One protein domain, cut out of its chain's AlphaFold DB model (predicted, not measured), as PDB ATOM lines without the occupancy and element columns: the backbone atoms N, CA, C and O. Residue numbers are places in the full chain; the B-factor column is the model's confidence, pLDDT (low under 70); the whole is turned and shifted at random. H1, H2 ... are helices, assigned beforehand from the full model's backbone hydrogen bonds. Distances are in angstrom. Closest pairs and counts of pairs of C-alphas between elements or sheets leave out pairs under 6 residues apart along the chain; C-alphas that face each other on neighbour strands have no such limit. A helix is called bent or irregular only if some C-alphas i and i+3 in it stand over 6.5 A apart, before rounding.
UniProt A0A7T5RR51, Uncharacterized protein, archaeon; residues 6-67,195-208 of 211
ATOM      1  N   SER A   6     608.359 338.615 320.489       81.62
ATOM      2  CA  SER A   6     609.451 337.721 320.088       81.62
ATOM      3  C   SER A   6     608.965 336.296 319.813       81.62
ATOM      4  O   SER A   6     609.435 335.648 318.877       81.62
ATOM      5  N   SER A   7     607.982 335.833 320.588       81.25
ATOM      6  CA  SER A   7     607.343 334.530 320.419       81.25
ATOM      7  C   SER A   7     606.518 334.480 319.129       81.25
ATOM      8  O   SER A   7     606.665 333.534 318.363       81.25
ATOM      9  N   PHE A   8     605.724 335.519 318.851       82.81
ATOM     10  CA  PHE A   8     604.959 335.640 317.609       82.81
ATOM     11  C   PHE A   8     605.872 335.658 316.380       82.81
ATOM     12  O   PHE A   8     605.631 334.931 315.420       82.81
ATOM     13  N   ARG A   9     606.966 336.429 316.434       84.00
ATOM     14  CA  ARG A   9     607.957 336.482 315.353       84.00
ATOM     15  C   ARG A   9     608.555 335.108 315.049       84.00
ATOM     16  O   ARG A   9     608.687 334.768 313.884       84.00
ATOM     17  N   ARG A  10     608.859 334.309 316.076       84.75
ATOM     18  CA  ARG A  10     609.374 332.949 315.882       84.75
ATOM     19  C   ARG A  10     608.384 332.060 315.121       84.75
ATOM     20  O   ARG A  10     608.800 331.380 314.194       84.75
ATOM     21  N   SER A  11     607.092 332.110 315.450       81.94
ATOM     22  CA  SER A  11     606.077 331.354 314.697       81.94
ATOM     23  C   SER A  11     605.891 331.862 313.271       81.94
ATOM     24  O   SER A  11     605.604 331.073 312.376       81.94
ATOM     25  N   LEU A  12     606.074 333.167 313.028       87.19
ATOM     26  CA  LEU A  12     606.116 333.687 311.660       87.19
ATOM     27  C   LEU A  12     607.304 333.111 310.886       87.19
ATOM     28  O   LEU A  12     607.118 332.665 309.759       87.19
ATOM     29  N   ASP A  13     608.497 333.088 311.482       87.19
ATOM     30  CA  ASP A  13     609.693 332.516 310.851       87.19
ATOM     31  C   ASP A  13     609.476 331.024 310.509       87.19
ATOM     32  O   ASP A  13     609.817 330.581 309.411       87.19
ATOM     33  N   GLU A  14     608.824 330.264 311.397       85.62
ATOM     34  CA  GLU A  14     608.431 328.866 311.152       85.62
ATOM     35  C   GLU A  14     607.437 328.728 309.982       85.62
ATOM     36  O   GLU A  14     607.623 327.871 309.116       85.62
ATOM     37  N   LEU A  15     606.423 329.599 309.900       85.50
ATOM     38  CA  LEU A  15     605.488 329.650 308.767       85.50
ATOM     39  C   LEU A  15     606.197 329.980 307.442       85.50
ATOM     40  O   LEU A  15     605.883 329.389 306.405       85.50
ATOM     41  N   PHE A  16     607.169 330.895 307.460       86.81
ATOM     42  CA  PHE A  16     607.962 331.243 306.280       86.81
ATOM     43  C   PHE A  16     608.848 330.086 305.812       86.81
ATOM     44  O   PHE A  16     608.868 329.793 304.614       86.81
ATOM     45  N   GLU A  17     609.545 329.398 306.718       86.00
ATOM     46  CA  GLU A  17     610.357 328.229 306.354       86.00
ATOM     47  C   GLU A  17     609.492 327.056 305.872       86.00
ATOM     48  O   GLU A  17     609.862 326.374 304.909       86.00
ATOM     49  N   PHE A  18     608.302 326.865 306.455       83.50
ATOM     50  CA  PHE A  18     607.316 325.915 305.941       83.50
ATOM     51  C   PHE A  18     606.931 326.260 304.495       83.50
ATOM     52  O   PHE A  18     607.139 325.448 303.593       83.50
ATOM     53  N   LYS A  19     606.489 327.498 304.236       82.00
ATOM     54  CA  LYS A  19     606.091 327.956 302.893       82.00
ATOM     55  C   LYS A  19     607.218 327.860 301.869       82.00
ATOM     56  O   LYS A  19     606.988 327.498 300.718       82.00
ATOM     57  N   LYS A  20     608.446 328.180 302.270       85.62
ATOM     58  CA  LYS A  20     609.637 328.041 301.427       85.62
ATOM     59  C   LYS A  20     609.878 326.581 301.053       85.62
ATOM     60  O   LYS A  20     610.073 326.293 299.878       85.62
ATOM     61  N   THR A  21     609.793 325.669 302.022       83.12
ATOM     62  CA  THR A  21     609.907 324.220 301.786       83.12
ATOM     63  C   THR A  21     608.839 323.734 300.805       83.12
ATOM     64  O   THR A  21     609.138 322.972 299.886       83.12
ATOM     65  N   GLU A  22     607.602 324.208 300.960       77.62
ATOM     66  CA  GLU A  22     606.501 323.912 300.041       77.62
ATOM     67  C   GLU A  22     606.771 324.405 298.614       77.62
ATOM     68  O   GLU A  22     606.596 323.649 297.658       77.62
ATOM     69  N   LEU A  23     607.230 325.651 298.457       78.62
ATOM     70  CA  LEU A  23     607.561 326.230 297.153       78.62
ATOM     71  C   LEU A  23     608.727 325.496 296.480       78.62
ATOM     72  O   LEU A  23     608.662 325.221 295.284       78.62
ATOM     73  N   THR A  24     609.765 325.127 297.233       81.06
ATOM     74  CA  THR A  24     610.876 324.316 296.715       81.06
ATOM     75  C   THR A  24     610.380 322.960 296.214       81.06
ATOM     76  O   THR A  24     610.661 322.601 295.074       81.06
ATOM     77  N   ARG A  25     609.551 322.253 296.998       75.94
ATOM     78  CA  ARG A  25     608.943 320.981 296.568       75.94
ATOM     79  C   ARG A  25     608.091 321.139 295.315       75.94
ATOM     80  O   ARG A  25     608.119 320.271 294.448       75.94
ATOM     81  N   PHE A  26     607.333 322.230 295.213       73.38
ATOM     82  CA  PHE A  26     606.534 322.521 294.025       73.38
ATOM     83  C   PHE A  26     607.414 322.652 292.776       73.38
ATOM     84  O   PHE A  26     607.098 322.056 291.750       73.38
ATOM     85  N   LEU A  27     608.540 323.367 292.873       76.69
ATOM     86  CA  LEU A  27     609.493 323.534 291.768       76.69
ATOM     87  C   LEU A  27     610.224 322.234 291.397       76.69
ATOM     88  O   LEU A  27     610.572 322.037 290.236       76.69
ATOM     89  N   GLU A  28     610.452 321.351 292.367       79.94
ATOM     90  CA  GLU A  28     611.082 320.041 292.162       79.94
ATOM     91  C   GLU A  28     610.103 318.975 291.636       79.94
ATOM     92  O   GLU A  28     610.526 317.907 291.187       79.94
ATOM     93  N   THR A  29     608.792 319.238 291.681       71.38
ATOM     94  CA  THR A  29     607.774 318.275 291.254       71.38
ATOM     95  C   THR A  29     607.648 318.267 289.723       71.38
ATOM     96  O   THR A  29     607.413 319.315 289.121       71.38
ATOM     97  N   PRO A  30     607.761 317.097 289.059       72.94
ATOM     98  CA  PRO A  30     607.623 317.007 287.611       72.94
ATOM     99  C   PRO A  30     606.257 317.505 287.114       72.94
ATOM    100  O   PRO A  30     605.234 317.241 287.759       72.94
ATOM    101  N   PRO A  31     606.200 318.154 285.937       68.50
ATOM    102  CA  PRO A  31     604.946 318.621 285.362       68.50
ATOM    103  C   PRO A  31     603.945 317.464 285.196       68.50
ATOM    104  O   PRO A  31     604.275 316.411 284.653       68.50
ATOM    105  N   GLY A  32     602.714 317.668 285.677       64.44
ATOM    106  CA  GLY A  32     601.616 316.696 285.585       64.44
ATOM    107  C   GLY A  32     601.355 315.869 286.848       64.44
ATOM    108  O   GLY A  32     600.342 315.174 286.906       64.44
ATOM    109  N   ARG A  33     602.201 315.971 287.881       57.88
ATOM    110  CA  ARG A  33     601.904 315.427 289.212       57.88
ATOM    111  C   ARG A  33     601.657 316.602 290.161       57.88
ATOM    112  O   ARG A  33     602.578 317.388 290.357       57.88
ATOM    113  N   PRO A  34     600.450 316.788 290.726       57.62
ATOM    114  CA  PRO A  34     600.294 317.769 291.788       57.62
ATOM    115  C   PRO A  34     601.245 317.374 292.928       57.62
ATOM    116  O   PRO A  34     601.354 316.175 293.221       57.62
ATOM    117  N   PRO A  35     601.964 318.326 293.547       58.66
ATOM    118  CA  PRO A  35     602.675 318.028 294.778       58.66
ATOM    119  C   PRO A  35     601.651 317.434 295.739       58.66
ATOM    120  O   PRO A  35     600.576 318.013 295.902       58.66
ATOM    121  N   ASN A  36     601.951 316.253 296.291       54.12
ATOM    122  CA  ASN A  36     601.075 315.603 297.261       54.12
ATOM    123  C   ASN A  36     600.699 316.641 298.311       54.12
ATOM    124  O   ASN A  36     601.604 317.217 298.914       54.12
ATOM    125  N   ASP A  37     599.393 316.881 298.415       54.25
ATOM    126  CA  ASP A  37     598.708 317.809 299.303       54.25
ATOM    127  C   ASP A  37     599.652 318.501 300.282       54.25
ATOM    128  O   ASP A  37     600.039 317.947 301.312       54.25
ATOM    129  N   LEU A  38     600.045 319.719 299.907       61.03
ATOM    130  CA  LEU A  38     600.616 320.699 300.816       61.03
ATOM    131  C   LEU A  38     599.843 320.614 302.136       61.03
ATOM    132  O   LEU A  38     598.615 320.738 302.128       61.03
ATOM    133  N   ASP A  39     600.546 320.265 303.217       76.31
ATOM    134  CA  ASP A  39     599.937 319.755 304.442       76.31
ATOM    135  C   ASP A  39     599.132 320.862 305.121       76.31
ATOM    136  O   ASP A  39     599.618 321.636 305.950       76.31
ATOM    137  N   ARG A  40     597.867 320.943 304.714       81.19
ATOM    138  CA  ARG A  40     596.906 321.921 305.191       81.19
ATOM    139  C   ARG A  40     596.749 321.828 306.701       81.19
ATOM    140  O   ARG A  40     596.567 322.862 307.329       81.19
ATOM    141  N   GLU A  41     596.802 320.622 307.259       84.62
ATOM    142  CA  GLU A  41     596.676 320.414 308.697       84.62
ATOM    143  C   GLU A  41     597.875 321.023 309.428       84.62
ATOM    144  O   GLU A  41     597.678 321.809 310.355       84.62
ATOM    145  N   THR A  42     599.097 320.773 308.949       84.56
ATOM    146  CA  THR A  42     600.306 321.415 309.491       84.56
ATOM    147  C   THR A  42     600.268 322.933 309.327       84.56
ATOM    148  O   THR A  42     600.540 323.655 310.286       84.56
ATOM    149  N   ARG A  43     599.877 323.451 308.157       85.31
ATOM    150  CA  ARG A  43     599.726 324.898 307.941       85.31
ATOM    151  C   ARG A  43     598.716 325.505 308.914       85.31
ATOM    152  O   ARG A  43     599.012 326.517 309.545       85.31
ATOM    153  N   ASP A  44     597.527 324.915 309.017       86.50
ATOM    154  CA  ASP A  44     596.458 325.412 309.882       86.50
ATOM    155  C   ASP A  44     596.916 325.367 311.352       86.50
ATOM    156  O   ASP A  44     596.700 326.331 312.084       86.50
ATOM    157  N   ALA A  45     597.649 324.327 311.766       86.94
ATOM    158  CA  ALA A  45     598.256 324.249 313.094       86.94
ATOM    159  C   ALA A  45     599.297 325.356 313.348       86.94
ATOM    160  O   ALA A  45     599.273 325.972 314.413       86.94
ATOM    161  N   LEU A  46     600.171 325.654 312.380       85.75
ATOM    162  CA  LEU A  46     601.162 326.735 312.486       85.75
ATOM    163  C   LEU A  46     600.505 328.126 312.524       85.75
ATOM    164  O   LEU A  46     600.926 328.989 313.296       85.75
ATOM    165  N   ILE A  47     599.442 328.345 311.738       87.69
ATOM    166  CA  ILE A  47     598.644 329.580 311.796       87.69
ATOM    167  C   ILE A  47     597.991 329.722 313.175       87.69
ATOM    168  O   ILE A  47     598.033 330.804 313.764       87.69
ATOM    169  N   GLU A  48     597.405 328.653 313.717       87.69
ATOM    170  CA  GLU A  48     596.804 328.684 315.053       87.69
ATOM    171  C   GLU A  48     597.846 328.900 316.165       87.69
ATOM    172  O   GLU A  48     597.549 329.636 317.107       87.69
ATOM    173  N   ASP A  49     599.060 328.343 316.050       86.44
ATOM    174  CA  ASP A  49     600.169 328.621 316.981       86.44
ATOM    175  C   ASP A  49     600.574 330.101 316.936       86.44
ATOM    176  O   ASP A  49     600.620 330.766 317.977       86.44
ATOM    177  N   ALA A  50     600.778 330.656 315.737       86.75
ATOM    178  CA  ALA A  50     601.097 332.071 315.563       86.75
ATOM    179  C   ALA A  50     600.000 332.971 316.160       86.75
ATOM    180  O   ALA A  50     600.289 333.899 316.920       86.75
ATOM    181  N   LEU A  51     598.728 332.671 315.890       88.94
ATOM    182  CA  LEU A  51     597.603 333.410 316.464       88.94
ATOM    183  C   LEU A  51     597.517 333.260 317.987       88.94
ATOM    184  O   LEU A  51     597.200 334.238 318.662       88.94
ATOM    185  N   GLY A  52     597.834 332.086 318.538       87.19
ATOM    186  CA  GLY A  52     597.902 331.860 319.982       87.19
ATOM    187  C   GLY A  52     598.962 332.730 320.662       87.19
ATOM    188  O   GLY A  52     598.702 333.327 321.707       87.19
ATOM    189  N   ARG A  53     600.127 332.902 320.030       87.06
ATOM    190  CA  ARG A  53     601.191 333.785 320.540       87.06
ATOM    191  C   ARG A  53     600.867 335.264 320.382       87.06
ATOM    192  O   ARG A  53     601.203 336.067 321.251       87.06
ATOM    193  N   ALA A  54     600.189 335.642 319.300       88.75
ATOM    194  CA  ALA A  54     599.641 336.989 319.175       88.75
ATOM    195  C   ALA A  54     598.600 337.258 320.278       88.75
ATOM    196  O   ALA A  54     598.604 338.323 320.892       88.75
ATOM    197  N   GLU A  55     597.754 336.277 320.595       89.94
ATOM    198  CA  GLU A  55     596.795 336.358 321.698       89.94
ATOM    199  C   GLU A  55     597.488 336.491 323.068       89.94
ATOM    200  O   GLU A  55     597.054 337.307 323.884       89.94
ATOM    201  N   ASP A  56     598.589 335.766 323.315       88.00
ATOM    202  CA  ASP A  56     599.430 335.934 324.516       88.00
ATOM    203  C   ASP A  56     599.902 337.386 324.680       88.00
ATOM    204  O   ASP A  56     599.800 337.961 325.767       88.00
ATOM    205  N   ALA A  57     600.371 338.009 323.596       89.31
ATOM    206  CA  ALA A  57     600.820 339.399 323.607       89.31
ATOM    207  C   ALA A  57     599.677 340.389 323.920       89.31
ATOM    208  O   ALA A  57     599.908 341.436 324.534       89.31
ATOM    209  N   LEU A  58     598.439 340.041 323.555       90.31
ATOM    210  CA  LEU A  58     597.225 340.821 323.823       90.31
ATOM    211  C   LEU A  58     596.620 340.560 325.210       90.31
ATOM    212  O   LEU A  58     595.732 341.307 325.636       90.31
ATOM    213  N   TYR A  59     597.100 339.554 325.948       90.75
ATOM    214  CA  TYR A  59     596.562 339.179 327.259       90.75
ATOM    215  C   TYR A  59     596.430 340.357 328.242       90.75
ATOM    216  O   TYR A  59     595.378 340.484 328.875       90.75
ATOM    217  N   PRO A  60     597.415 341.268 328.388       93.38
ATOM    218  CA  PRO A  60     597.279 342.375 329.331       93.38
ATOM    219  C   PRO A  60     596.154 343.351 328.977       93.38
ATOM    220  O   PRO A  60     595.457 343.835 329.871       93.38
ATOM    221  N   MET A  61     595.945 343.603 327.681       93.62
ATOM    222  CA  MET A  61     594.823 344.400 327.186       93.62
ATOM    223  C   MET A  61     593.501 343.683 327.467       93.62
ATOM    224  O   MET A  61     592.597 344.284 328.046       93.62
ATOM    225  N   ALA A  62     593.418 342.389 327.139       92.31
ATOM    226  CA  ALA A  62     592.237 341.569 327.400       92.31
ATOM    227  C   ALA A  62     591.861 341.584 328.889       92.31
ATOM    228  O   ALA A  62     590.706 341.805 329.240       92.31
ATOM    229  N   LYS A  63     592.851 341.428 329.774       94.12
ATOM    230  CA  LYS A  63     592.674 341.454 331.229       94.12
ATOM    231  C   LYS A  63     592.217 342.819 331.743       94.12
ATOM    232  O   LYS A  63     591.363 342.875 332.626       94.12
ATOM    233  N   SER A  64     592.787 343.904 331.220       94.56
ATOM    234  CA  SER A  64     592.394 345.267 331.594       94.56
ATOM    235  C   SER A  64     590.944 345.549 331.207       94.56
ATOM    236  O   SER A  64     590.165 346.003 332.042       94.56
ATOM    237  N   GLU A  65     590.571 345.220 329.970       94.06
ATOM    238  CA  GLU A  65     589.214 345.420 329.458       94.06
ATOM    239  C   GLU A  65     588.198 344.501 330.147       94.06
ATOM    240  O   GLU A  65     587.085 344.893 330.479       94.06
ATOM    241  N   PHE A  66     588.592 343.262 330.433       93.94
ATOM    242  CA  PHE A  66     587.764 342.346 331.201       93.94
ATOM    243  C   PHE A  66     587.433 342.920 332.584       93.94
ATOM    244  O   PHE A  66     586.282 342.896 333.024       93.94
ATOM    245  N   LYS A  67     588.442 343.481 333.261       93.62
ATOM    246  CA  LYS A  67     588.280 344.091 334.580       93.62
ATOM    247  C   LYS A  67     587.415 345.354 334.535       93.62
ATOM    248  O   LYS A  67     586.677 345.575 335.486       93.62
ATOM    249  N   VAL A 195     591.914 342.882 316.719       89.94
ATOM    250  CA  VAL A 195     593.332 342.768 316.346       89.94
ATOM    251  C   VAL A 195     593.651 341.429 315.672       89.94
ATOM    252  O   VAL A 195     594.335 341.404 314.651       89.94
ATOM    253  N   LEU A 196     593.170 340.302 316.208       89.19
ATOM    254  CA  LEU A 196     593.521 338.973 315.686       89.19
ATOM    255  C   LEU A 196     592.843 338.637 314.354       89.19
ATOM    256  O   LEU A 196     593.385 337.838 313.593       89.19
ATOM    257  N   SER A 197     591.667 339.198 314.058       87.62
ATOM    258  CA  SER A 197     590.936 338.871 312.829       87.62
ATOM    259  C   SER A 197     591.656 339.357 311.562       87.62
ATOM    260  O   SER A 197     591.781 338.550 310.640       87.62
ATOM    261  N   PRO A 198     592.166 340.605 311.483       89.38
ATOM    262  CA  PRO A 198     593.022 341.028 310.372       89.38
ATOM    263  C   PRO A 198     594.291 340.182 310.249       89.38
ATOM    264  O   PRO A 198     594.585 339.706 309.159       89.38
ATOM    265  N   ILE A 199     594.980 339.906 311.366       88.94
ATOM    266  CA  ILE A 199     596.203 339.080 311.375       88.94
ATOM    267  C   ILE A 199     595.912 337.686 310.818       88.94
ATOM    268  O   ILE A 199     596.633 337.206 309.951       88.94
ATOM    269  N   ARG A 200     594.831 337.038 311.268       91.31
ATOM    270  CA  ARG A 200     594.396 335.745 310.725       91.31
ATOM    271  C   ARG A 200     594.184 335.830 309.218       91.31
ATOM    272  O   ARG A 200     594.699 334.984 308.500       91.31
ATOM    273  N   SER A 201     593.438 336.832 308.755       88.94
ATOM    274  CA  SER A 201     593.158 337.010 307.328       88.94
ATOM    275  C   SER A 201     594.443 337.184 306.513       88.94
ATOM    276  O   SER A 201     594.561 336.607 305.431       88.94
ATOM    277  N   GLU A 202     595.408 337.954 307.019       89.75
ATOM    278  CA  GLU A 202     596.721 338.124 306.391       89.75
ATOM    279  C   GLU A 202     597.503 336.808 306.360       89.75
ATOM    280  O   GLU A 202     597.970 336.420 305.292       89.75
ATOM    281  N   LEU A 203     597.580 336.076 307.476       88.19
ATOM    282  CA  LEU A 203     598.260 334.778 307.543       88.19
ATOM    283  C   LEU A 203     597.635 333.759 306.584       88.19
ATOM    284  O   LEU A 203     598.342 333.123 305.806       88.19
ATOM    285  N   GLU A 204     596.310 333.631 306.591       87.50
ATOM    286  CA  GLU A 204     595.586 332.723 305.700       87.50
ATOM    287  C   GLU A 204     595.784 333.093 304.222       87.50
ATOM    288  O   GLU A 204     595.847 332.199 303.378       87.50
ATOM    289  N   THR A 205     595.934 334.384 303.906       86.94
ATOM    290  CA  THR A 205     596.216 334.861 302.542       86.94
ATOM    291  C   THR A 205     597.665 334.585 302.137       86.94
ATOM    292  O   THR A 205     597.905 333.955 301.105       86.94
ATOM    293  N   MET A 206     598.634 335.013 302.954       83.75
ATOM    294  CA  MET A 206     600.072 334.877 302.687       83.75
ATOM    295  C   MET A 206     600.507 333.415 302.583       83.75
ATOM    296  O   MET A 206     601.298 333.051 301.713       83.75
ATOM    297  N   PHE A 207     599.957 332.570 303.451       83.69
ATOM    298  CA  PHE A 207     600.257 331.143 303.509       83.69
ATOM    299  C   PHE A 207     599.178 330.302 302.814       83.69
ATOM    300  O   PHE A 207     599.090 329.089 303.012       83.69
ATOM    301  N   SER A 208     598.358 330.919 301.954       79.25
ATOM    302  CA  SER A 208     597.400 330.181 301.134       79.25
ATOM    303  C   SER A 208     598.120 329.197 300.201       79.25
ATOM    304  O   SER A 208     599.253 329.409 299.760       79.25
TER     305      SER A 208
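Overview. This is residues 6 to 67 and 195 to 208 of the 211 residues of an uncharacterized protein of archaeon (UniProt A0A7T5RR51). This is a long, loose helical hairpin, H1 running one way and the arm H2a folding back beside it, with the short helix H3 packed on H2a. At the far end from the hairpin's loop, residues 59 to 67 stick out, H2 turning there into its second arm, H2b. The printed part has 76 residues with three named helices, H1, H2 and H3 in chain order, and no named strand; the class is all helix. The whole is loose, with a radius of gyration of the C-alphas of 15.7 A, and spans 58 by 20 by 16 A.

Along the chain. H1 is residues 6 to 28, 33.1 A long, and begins at C-alpha 6, (609.451, 337.721, 320.088). H2, residues 40 to 67, was assigned as one helix by its hydrogen bonds but is bent, with C-alphas 57 and 60 7.4 A apart. Its arms are H2a, residues 40 to 57, 25.7 A long, and H2b, residues 60 to 67. H3 is residues 195 to 206, 17.2 A long, and ends at C-alpha 206, (600.072, 334.877, 302.687); it is neither bent nor irregular, but only just: C-alphas 195 and 198 are 6.2 A apart.

Arrangement. H1 and H2a form a helical hairpin and touch, opposite ways at a shallow tilt of 18 degrees; their closest C-alphas, of Ser 11 and Ala 50, are 5.1 A apart. H2a touches H3 with residues 47 to 55 alone, opposite ways at a shallow tilt of 29 degrees; the closest C-alphas, of Ile 47 and Leu 203, are 6.7 A apart. H1 and H3 are near each other. H2b stands to H2a at a steep tilt of 68 degrees, only just short of about perpendicular, and is apart from H1 and H3. Every O i to N i+4 pair is within hydrogen-bond range in H1, H2a and H2b; in H3, 7 of 8 are.

Size, cuts and confidence. The C-alphas farthest apart, of Pro 31 and Lys 67, are 57.9 A apart. The link from H1 to H2 is long, 11 residues, and residues 28 to 33 stand free. Residues 68 to 194 are not printed, and C-alphas 67 and 195 are 19.0 A apart across this cut. Mean pLDDT of the printed part is 83.0; residues 31 to 38 are under 70.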